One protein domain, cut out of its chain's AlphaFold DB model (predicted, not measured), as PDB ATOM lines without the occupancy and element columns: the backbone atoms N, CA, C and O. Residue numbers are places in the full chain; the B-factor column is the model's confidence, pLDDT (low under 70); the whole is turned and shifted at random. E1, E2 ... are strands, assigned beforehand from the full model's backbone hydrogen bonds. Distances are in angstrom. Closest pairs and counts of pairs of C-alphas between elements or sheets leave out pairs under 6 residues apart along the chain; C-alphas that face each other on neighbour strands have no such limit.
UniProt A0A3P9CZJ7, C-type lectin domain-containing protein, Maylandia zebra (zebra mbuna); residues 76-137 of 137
ATOM      1  N   TRP A  76     -41.652 -68.023 -15.294       80.69
ATOM      2  CA  TRP A  76     -42.761 -68.043 -14.340       80.69
ATOM      3  C   TRP A  76     -42.700 -66.952 -13.279       80.69
ATOM      4  O   TRP A  76     -41.616 -66.543 -12.868       80.69
ATOM      5  N   ARG A  77     -43.876 -66.485 -12.829       85.94
ATOM      6  CA  ARG A  77     -44.012 -65.332 -11.925       85.94
ATOM      7  C   ARG A  77     -45.123 -65.510 -10.900       85.94
ATOM      8  O   ARG A  77     -46.139 -66.145 -11.177       85.94
ATOM      9  N   TRP A  78     -44.930 -64.882  -9.749       88.44
ATOM     10  CA  TRP A  78     -45.920 -64.793  -8.686       88.44
ATOM     11  C   TRP A  78     -46.905 -63.640  -8.920       88.44
ATOM     12  O   TRP A  78     -46.518 -62.587  -9.429       88.44
ATOM     13  N   SER A  79     -48.181 -63.824  -8.558       89.88
ATOM     14  CA  SER A  79     -49.246 -62.829  -8.791       89.88
ATOM     15  C   SER A  79     -49.165 -61.613  -7.872       89.88
ATOM     16  O   SER A  79     -49.617 -60.534  -8.240       89.88
ATOM     17  N   ASP A  80     -48.594 -61.791  -6.682       87.44
ATOM     18  CA  ASP A  80     -48.268 -60.711  -5.744       87.44
ATOM     19  C   ASP A  80     -47.021 -59.916  -6.164       87.44
ATOM     20  O   ASP A  80     -46.710 -58.882  -5.578       87.44
ATOM     21  N   GLY A  81     -46.314 -60.405  -7.186       77.56
ATOM     22  CA  GLY A  81     -45.098 -59.806  -7.707       77.56
ATOM     23  C   GLY A  81     -43.822 -60.113  -6.918       77.56
ATOM     24  O   GLY A  81     -42.818 -59.456  -7.174       77.56
ATOM     25  N   SER A  82     -43.809 -61.071  -5.985       81.38
ATOM     26  CA  SER A  82     -42.597 -61.431  -5.231       81.38
ATOM     27  C   SER A  82     -41.515 -62.087  -6.105       81.38
ATOM     28  O   SER A  82     -41.805 -62.848  -7.031       81.38
ATOM     29  N   ASP A  83     -40.241 -61.808  -5.801       68.75
ATOM     30  CA  ASP A  83     -39.089 -62.258  -6.603       68.75
ATOM     31  C   ASP A  83     -38.333 -63.427  -5.957       68.75
ATOM     32  O   ASP A  83     -37.108 -63.466  -5.836       68.75
ATOM     33  N   PHE A  84     -39.097 -64.414  -5.492       68.88
ATOM     34  CA  PHE A  84     -38.525 -65.664  -5.023       68.88
ATOM     35  C   PHE A  84     -38.099 -66.498  -6.219       68.88
ATOM     36  O   PHE A  84     -38.919 -67.195  -6.814       68.88
ATOM     37  N   SER A  85     -36.800 -66.483  -6.521       65.31
ATOM     38  CA  SER A  85     -36.167 -67.389  -7.494       65.31
ATOM     39  C   SER A  85     -36.415 -68.872  -7.179       65.31
ATOM     40  O   SER A  85     -36.228 -69.732  -8.037       65.31
ATOM     41  N   PHE A  86     -36.897 -69.174  -5.967       73.62
ATOM     42  CA  PHE A  86     -37.438 -70.472  -5.612       73.62
ATOM     43  C   PHE A  86     -38.717 -70.751  -6.393       73.62
ATOM     44  O   PHE A  86     -39.777 -70.167  -6.160       73.62
ATOM     45  N   ARG A  87     -38.612 -71.694  -7.315       79.50
ATOM     46  CA  ARG A  87     -39.756 -72.237  -8.024       79.50
ATOM     47  C   ARG A  87     -40.030 -73.655  -7.521       79.50
ATOM     48  O   ARG A  87     -39.125 -74.485  -7.549       79.50
ATOM     49  N   TYR A  88     -41.261 -73.946  -7.089       85.88
ATOM     50  CA  TYR A  88     -41.689 -75.253  -6.556       85.88
ATOM     51  C   TYR A  88     -42.603 -76.004  -7.540       85.88
ATOM     52  O   TYR A  88     -43.585 -76.646  -7.155       85.88
ATOM     53  N   TRP A  89     -42.282 -75.891  -8.834       87.06
ATOM     54  CA  TRP A  89     -42.979 -76.591  -9.912       87.06
ATOM     55  C   TRP A  89     -43.008 -78.110  -9.656       87.06
ATOM     56  O   TRP A  89     -41.980 -78.734  -9.391       87.06
ATOM     57  N   ASP A  90     -44.190 -78.723  -9.751       85.56
ATOM     58  CA  ASP A  90     -44.389 -80.149  -9.990       85.56
ATOM     59  C   ASP A  90     -43.859 -80.450 -11.392       85.56
ATOM     60  O   ASP A  90     -44.562 -80.376 -12.401       85.56
ATOM     61  N   MET A  91     -42.577 -80.787 -11.441       80.19
ATOM     62  CA  MET A  91     -41.862 -81.086 -12.674       80.19
ATOM     63  C   MET A  91     -42.486 -82.244 -13.482       80.19
ATOM     64  O   MET A  91     -42.132 -82.398 -14.646       80.19
ATOM     65  N   GLN A  92     -43.401 -83.059 -12.915       78.25
ATOM     66  CA  GLN A  92     -44.102 -84.127 -13.656       78.25
ATOM     67  C   GLN A  92     -45.239 -83.596 -14.530       78.25
ATOM     68  O   GLN A  92     -45.683 -84.274 -15.453       78.25
ATOM     69  N   LEU A  93     -45.733 -82.408 -14.205       69.56
ATOM     70  CA  LEU A  93     -46.879 -81.786 -14.860       69.56
ATOM     71  C   LEU A  93     -46.509 -80.445 -15.498       69.56
ATOM     72  O   LEU A  93     -47.275 -79.896 -16.285       69.56
ATOM     73  N   PHE A  94     -45.318 -79.944 -15.186       70.44
ATOM     74  CA  PHE A  94     -44.752 -78.737 -15.745       70.44
ATOM     75  C   PHE A  94     -44.249 -78.960 -17.177       70.44
ATOM     76  O   PHE A  94     -43.235 -79.622 -17.406       70.44
ATOM     77  N   SER A  95     -44.939 -78.364 -18.148       67.44
ATOM     78  CA  SER A  95     -44.455 -78.220 -19.521       67.44
ATOM     79  C   SER A  95     -44.425 -76.739 -19.887       67.44
ATOM     80  O   SER A  95     -45.481 -76.119 -20.021       67.44
ATOM     81  N   ASP A  96     -43.229 -76.180 -20.041       65.75
ATOM     82  CA  ASP A  96     -43.045 -74.756 -20.343       65.75
ATOM     83  C   ASP A  96     -43.048 -74.434 -21.846       65.75
ATOM     84  O   ASP A  96     -43.354 -73.323 -22.278       65.75
ATOM     85  N   GLU A  97     -42.710 -75.419 -22.671       62.88
ATOM     86  CA  GLU A  97     -42.614 -75.227 -24.110       62.88
ATOM     87  C   GLU A  97     -43.944 -75.615 -24.772       62.88
ATOM     88  O   GLU A  97     -44.345 -76.776 -24.789       62.88
ATOM     89  N   GLN A  98     -44.651 -74.596 -25.279       56.47
ATOM     90  CA  GLN A  98     -45.874 -74.690 -26.095       56.47
ATOM     91  C   GLN A  98     -47.185 -75.083 -25.387       56.47
ATOM     92  O   GLN A  98     -48.126 -75.531 -26.043       56.47
ATOM     93  N   SER A  99     -47.321 -74.847 -24.080       69.12
ATOM     94  CA  SER A  99     -48.622 -74.998 -23.413       69.12
ATOM     95  C   SER A  99     -49.400 -73.680 -23.343       69.12
ATOM     96  O   SER A  99     -48.831 -72.634 -23.040       69.12
ATOM     97  N   ASN A 100     -50.720 -73.724 -23.556       78.56
ATOM     98  CA  ASN A 100     -51.622 -72.623 -23.187       78.56
ATOM     99  C   ASN A 100     -51.873 -72.558 -21.665       78.56
ATOM    100  O   ASN A 100     -52.575 -71.668 -21.188       78.56
ATOM    101  N   LYS A 101     -51.292 -73.494 -20.905       87.19
ATOM    102  CA  LYS A 101     -51.336 -73.551 -19.447       87.19
ATOM    103  C   LYS A 101     -50.300 -72.611 -18.851       87.19
ATOM    104  O   LYS A 101     -49.160 -72.999 -18.603       87.19
ATOM    105  N   THR A 102     -50.700 -71.366 -18.659       88.75
ATOM    106  CA  THR A 102     -49.813 -70.263 -18.270       88.75
ATOM    107  C   THR A 102     -50.018 -69.788 -16.832       88.75
ATOM    108  O   THR A 102     -49.304 -68.890 -16.391       88.75
ATOM    109  N   CYS A 103     -50.943 -70.391 -16.076       91.31
ATOM    110  CA  CYS A 103     -51.164 -70.074 -14.666       91.31
ATOM    111  C   CYS A 103     -50.700 -71.200 -13.750       91.31
ATOM    112  O   CYS A 103     -50.946 -72.372 -14.012       91.31
ATOM    113  N   ALA A 104     -50.051 -70.832 -12.649       90.25
ATOM    114  CA  ALA A 104     -49.622 -71.764 -11.619       90.25
ATOM    115  C   ALA A 104     -50.806 -72.195 -10.752       90.25
ATOM    116  O   ALA A 104     -51.625 -71.367 -10.357       90.25
ATOM    117  N   MET A 105     -50.860 -73.462 -10.370       92.31
ATOM    118  CA  MET A 105     -51.761 -73.932  -9.326       92.31
ATOM    119  C   MET A 105     -51.047 -74.900  -8.404       92.31
ATOM    120  O   MET A 105     -50.215 -75.684  -8.849       92.31
ATOM    121  N   THR A 106     -51.405 -74.890  -7.125       93.38
ATOM    122  CA  THR A 106     -50.892 -75.867  -6.165       93.38
ATOM    123  C   THR A 106     -51.723 -77.153  -6.179       93.38
ATOM    124  O   THR A 106     -52.947 -77.126  -6.303       93.38
ATOM    125  N   LEU A 107     -51.063 -78.296  -6.028       90.31
ATOM    126  CA  LEU A 107     -51.679 -79.612  -5.925       90.31
ATOM    127  C   LEU A 107     -51.674 -80.060  -4.461       90.31
ATOM    128  O   LEU A 107     -50.700 -80.623  -3.961       90.31
ATOM    129  N   LEU A 108     -52.779 -79.817  -3.753       89.56
ATOM    130  CA  LEU A 108     -52.874 -80.080  -2.309       89.56
ATOM    131  C   LEU A 108     -52.771 -81.566  -1.948       89.56
ATOM    132  O   LEU A 108     -52.156 -81.923  -0.947       89.56
ATOM    133  N   ASN A 109     -53.313 -82.449  -2.789       87.56
ATOM    134  CA  ASN A 109     -53.141 -83.899  -2.651       87.56
ATOM    135  C   ASN A 109     -51.708 -84.368  -2.976       87.56
ATOM    136  O   ASN A 109     -51.391 -85.536  -2.761       87.56
ATOM    137  N   ARG A 110     -50.852 -83.472  -3.484       86.56
ATOM    138  CA  ARG A 110     -49.434 -83.702  -3.787       86.56
ATOM    139  C   ARG A 110     -48.538 -82.735  -3.014       86.56
ATOM    140  O   ARG A 110     -47.629 -82.136  -3.578       86.56
ATOM    141  N   SER A 111     -48.823 -82.561  -1.724       87.62
ATOM    142  CA  SER A 111     -47.953 -81.829  -0.789       87.62
ATOM    143  C   SER A 111     -47.729 -80.344  -1.110       87.62
ATOM    144  O   SER A 111     -46.852 -79.725  -0.516       87.62
ATOM    145  N   GLY A 112     -48.524 -79.752  -2.007       87.81
ATOM    146  CA  GLY A 112     -48.479 -78.322  -2.309       87.81
ATOM    147  C   GLY A 112     -47.604 -77.922  -3.505       87.81
ATOM    148  O   GLY A 112     -47.421 -76.726  -3.746       87.81
ATOM    149  N   ASN A 113     -47.082 -78.880  -4.273       91.69
ATOM    150  CA  ASN A 113     -46.297 -78.616  -5.487       91.69
ATOM    151  C   ASN A 113     -47.111 -77.893  -6.573       91.69
ATOM    152  O   ASN A 113     -48.339 -77.990  -6.587       91.69
ATOM    153  N   TRP A 114     -46.444 -77.175  -7.486       90.88
ATOM    154  CA  TRP A 114     -47.134 -76.325  -8.466       90.88
ATOM    155  C   TRP A 114     -47.243 -76.959  -9.856       90.88
ATOM    156  O   TRP A 114     -46.242 -77.193 -10.512       90.88
ATOM    157  N   SER A 115     -48.439 -77.166 -10.381       90.69
ATOM    158  CA  SER A 115     -48.625 -77.422 -11.814       90.69
ATOM    159  C   SER A 115     -48.908 -76.119 -12.550       90.69
ATOM    160  O   SER A 115     -49.237 -75.109 -11.928       90.69
ATOM    161  N   SER A 116     -48.858 -76.158 -13.877       89.25
ATOM    162  CA  SER A 116     -49.518 -75.159 -14.703       89.25
ATOM    163  C   SER A 116     -50.903 -75.614 -15.162       89.25
ATOM    164  O   SER A 116     -51.150 -76.813 -15.324       89.25
ATOM    165  N   ASP A 117     -51.816 -74.666 -15.356       90.19
ATOM    166  CA  ASP A 117     -53.118 -74.882 -15.985       90.19
ATOM    167  C   ASP A 117     -53.572 -73.650 -16.783       90.19
ATOM    168  O   ASP A 117     -52.944 -72.587 -16.741       90.19
ATOM    169  N   GLU A 118     -54.659 -73.807 -17.535       91.50
ATOM    170  CA  GLU A 118     -55.348 -72.694 -18.188       91.50
ATOM    171  C   GLU A 118     -55.943 -71.749 -17.134       91.50
ATOM    172  O   GLU A 118     -56.576 -72.176 -16.166       91.50
ATOM    173  N   CYS A 119     -55.731 -70.449 -17.318       92.38
ATOM    174  CA  CYS A 119     -56.074 -69.433 -16.325       92.38
ATOM    175  C   CYS A 119     -57.583 -69.183 -16.164       92.38
ATOM    176  O   CYS A 119     -58.001 -68.618 -15.159       92.38
ATOM    177  N   ASP A 120     -58.397 -69.551 -17.154       95.12
ATOM    178  CA  ASP A 120     -59.849 -69.334 -17.173       95.12
ATOM    179  C   ASP A 120     -60.630 -70.414 -16.407       95.12
ATOM    180  O   ASP A 120     -61.838 -70.291 -16.204       95.12
ATOM    181  N   LYS A 121     -59.956 -71.480 -15.957       94.94
ATOM    182  CA  LYS A 121     -60.580 -72.532 -15.155       94.94
ATOM    183  C   LYS A 121     -60.857 -72.035 -13.741       94.94
ATOM    184  O   LYS A 121     -59.939 -71.763 -12.973       94.94
ATOM    185  N   GLU A 122     -62.130 -72.026 -13.364       96.62
ATOM    186  CA  GLU A 122     -62.553 -71.740 -11.992       96.62
ATOM    187  C   GLU A 122     -62.076 -72.836 -11.024       96.62
ATOM    188  O   GLU A 122     -62.260 -74.034 -11.265       96.62
ATOM    189  N   LYS A 123     -61.442 -72.428  -9.918       93.62
ATOM    190  CA  LYS A 123     -60.899 -73.311  -8.872       93.62
ATOM    191  C   LYS A 123     -60.946 -72.607  -7.506       93.62
ATOM    192  O   LYS A 123     -60.942 -71.377  -7.461       93.62
ATOM    193  N   PRO A 124     -60.935 -73.349  -6.384       95.88
ATOM    194  CA  PRO A 124     -60.644 -72.772  -5.073       95.88
ATOM    195  C   PRO A 124     -59.231 -72.170  -5.026       95.88
ATOM    196  O   PRO A 124     -58.318 -72.687  -5.670       95.88
ATOM    197  N   PHE A 125     -59.042 -71.109  -4.241       95.38
ATOM    198  CA  PHE A 125     -57.782 -70.368  -4.157       95.38
ATOM    199  C   PHE A 125     -57.423 -70.007  -2.711       95.38
ATOM    200  O   PHE A 125     -58.280 -69.990  -1.827       95.38
ATOM    201  N   PHE A 126     -56.139 -69.726  -2.482       93.06
ATOM    202  CA  PHE A 126     -55.622 -69.244  -1.204       93.06
ATOM    203  C   PHE A 126     -55.351 -67.745  -1.290       93.06
ATOM    204  O   PHE A 126     -54.731 -67.282  -2.245       93.06
ATOM    205  N   CYS A 127     -55.772 -67.016  -0.262       94.12
ATOM    206  CA  CYS A 127     -55.304 -65.663   0.007       94.12
ATOM    207  C   CYS A 127     -54.332 -65.715   1.184       94.12
ATOM    208  O   CYS A 127     -54.432 -66.600   2.037       94.12
ATOM    209  N   TYR A 128     -53.415 -64.760   1.244       87.44
ATOM    210  CA  TYR A 128     -52.581 -64.549   2.415       87.44
ATOM    211  C   TYR A 128     -52.591 -63.058   2.763       87.44
ATOM    212  O   TYR A 128     -52.646 -62.219   1.864       87.44
ATOM    213  N   ASP A 129     -52.533 -62.748   4.055       86.06
ATOM    214  CA  ASP A 129     -52.298 -61.392   4.544       86.06
ATOM    215  C   ASP A 129     -50.806 -61.274   4.865       86.06
ATOM    216  O   ASP A 129     -50.277 -62.021   5.689       86.06
ATOM    217  N   GLY A 130     -50.100 -60.386   4.172       72.75
ATOM    218  CA  GLY A 130     -48.693 -60.118   4.449       72.75
ATOM    219  C   GLY A 130     -48.547 -58.963   5.432       72.75
ATOM    220  O   GLY A 130     -49.011 -57.859   5.146       72.75
ATOM    221  N   GLU A 131     -47.831 -59.157   6.542       63.75
ATOM    222  CA  GLU A 131     -47.122 -58.020   7.129       63.75
ATOM    223  C   GLU A 131     -45.930 -57.737   6.220       63.75
ATOM    224  O   GLU A 131     -44.977 -58.516   6.152       63.75
ATOM    225  N   PHE A 132     -45.987 -56.619   5.498       55.75
ATOM    226  CA  PHE A 132     -44.795 -56.028   4.906       55.75
ATOM    227  C   PHE A 132     -43.866 -55.609   6.047       55.75
ATOM    228  O   PHE A 132     -43.829 -54.445   6.444       55.75
ATOM    229  N   LEU A 133     -43.108 -56.559   6.594       51.09
ATOM    230  CA  LEU A 133     -41.950 -56.240   7.408       51.09
ATOM    231  C   LEU A 133     -40.840 -55.822   6.457       51.09
ATOM    232  O   LEU A 133     -39.980 -56.585   6.024       51.09
ATOM    233  N   SER A 134     -40.934 -54.541   6.120       57.94
ATOM    234  CA  SER A 134     -39.804 -53.690   5.827       57.94
ATOM    235  C   SER A 134     -38.712 -53.934   6.862       57.94
ATOM    236  O   SER A 134     -38.900 -53.769   8.062       57.94
ATOM    237  N   THR A 135     -37.552 -54.354   6.393       36.78
ATOM    238  CA  THR A 135     -36.259 -53.775   6.764       36.78
ATOM    239  C   THR A 135     -35.254 -54.423   5.821       36.78
ATOM    240  O   THR A 135     -35.024 -55.623   5.854       36.78
ATOM    241  N   CYS A 136     -34.843 -53.709   4.774       47.22
ATOM    242  CA  CYS A 136     -33.705 -52.789   4.843       47.22
ATOM    243  C   CYS A 136     -32.556 -53.410   5.640       47.22
ATOM    244  O   CYS A 136     -32.474 -53.150   6.836       47.22
ATOM    245  N   VAL A 137     -31.697 -54.187   4.974       38.03
ATOM    246  CA  VAL A 137     -30.297 -53.807   4.693       38.03
ATOM    247  C   VAL A 137     -29.886 -54.428   3.362       38.03
ATOM    248  O   VAL A 137     -30.163 -55.632   3.180       38.03
TER     249      VAL A 137
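What this domain is: This is residues 76 to 137 of the 137 residues of the protein "C-type lectin domain-containing protein" of Maylandia zebra (zebra mbuna) (UniProt A0A3P9CZJ7). This is a loop-rich domain with little regular structure: a small two-stranded hairpin, E1 then E2, with the long loop of residues 76 to 102 folded beside it and residues 129 to 137 sticking out as a free tail. The printed part has 62 residues, with no named helix and two named strands in one antiparallel sheet, order E1 - E2. The class is all strand, but the strands hold only 10 residues. The whole is loose, radius of gyration of the C-alphas 13.7 A, and elongated, spanning 40 by 25 by 23 A.

How they stand to each other: E1, residues 103 to 107, and E2, residues 113 to 117, form an antiparallel hairpin, their directions at 138 degrees, joined by a tight link. C-alphas 106 and 114 face each other at 4.4 A. N 105 and O 115 are within hydrogen-bond range at 2.8 A.

Where its parts are: E1 measures 12.9 A from C-alpha 103 at (-51.164, -70.074, -14.666). E2 measures 13.1 A, ending at C-alpha 117 at (-53.118, -74.882, -15.985).

The domain as a whole: The farthest C-alphas, Lys 121 and Val 137, are 40.8 A apart. The printed part has no cut. The pLDDT is under 70 at 16 residues, among them 131 to 137.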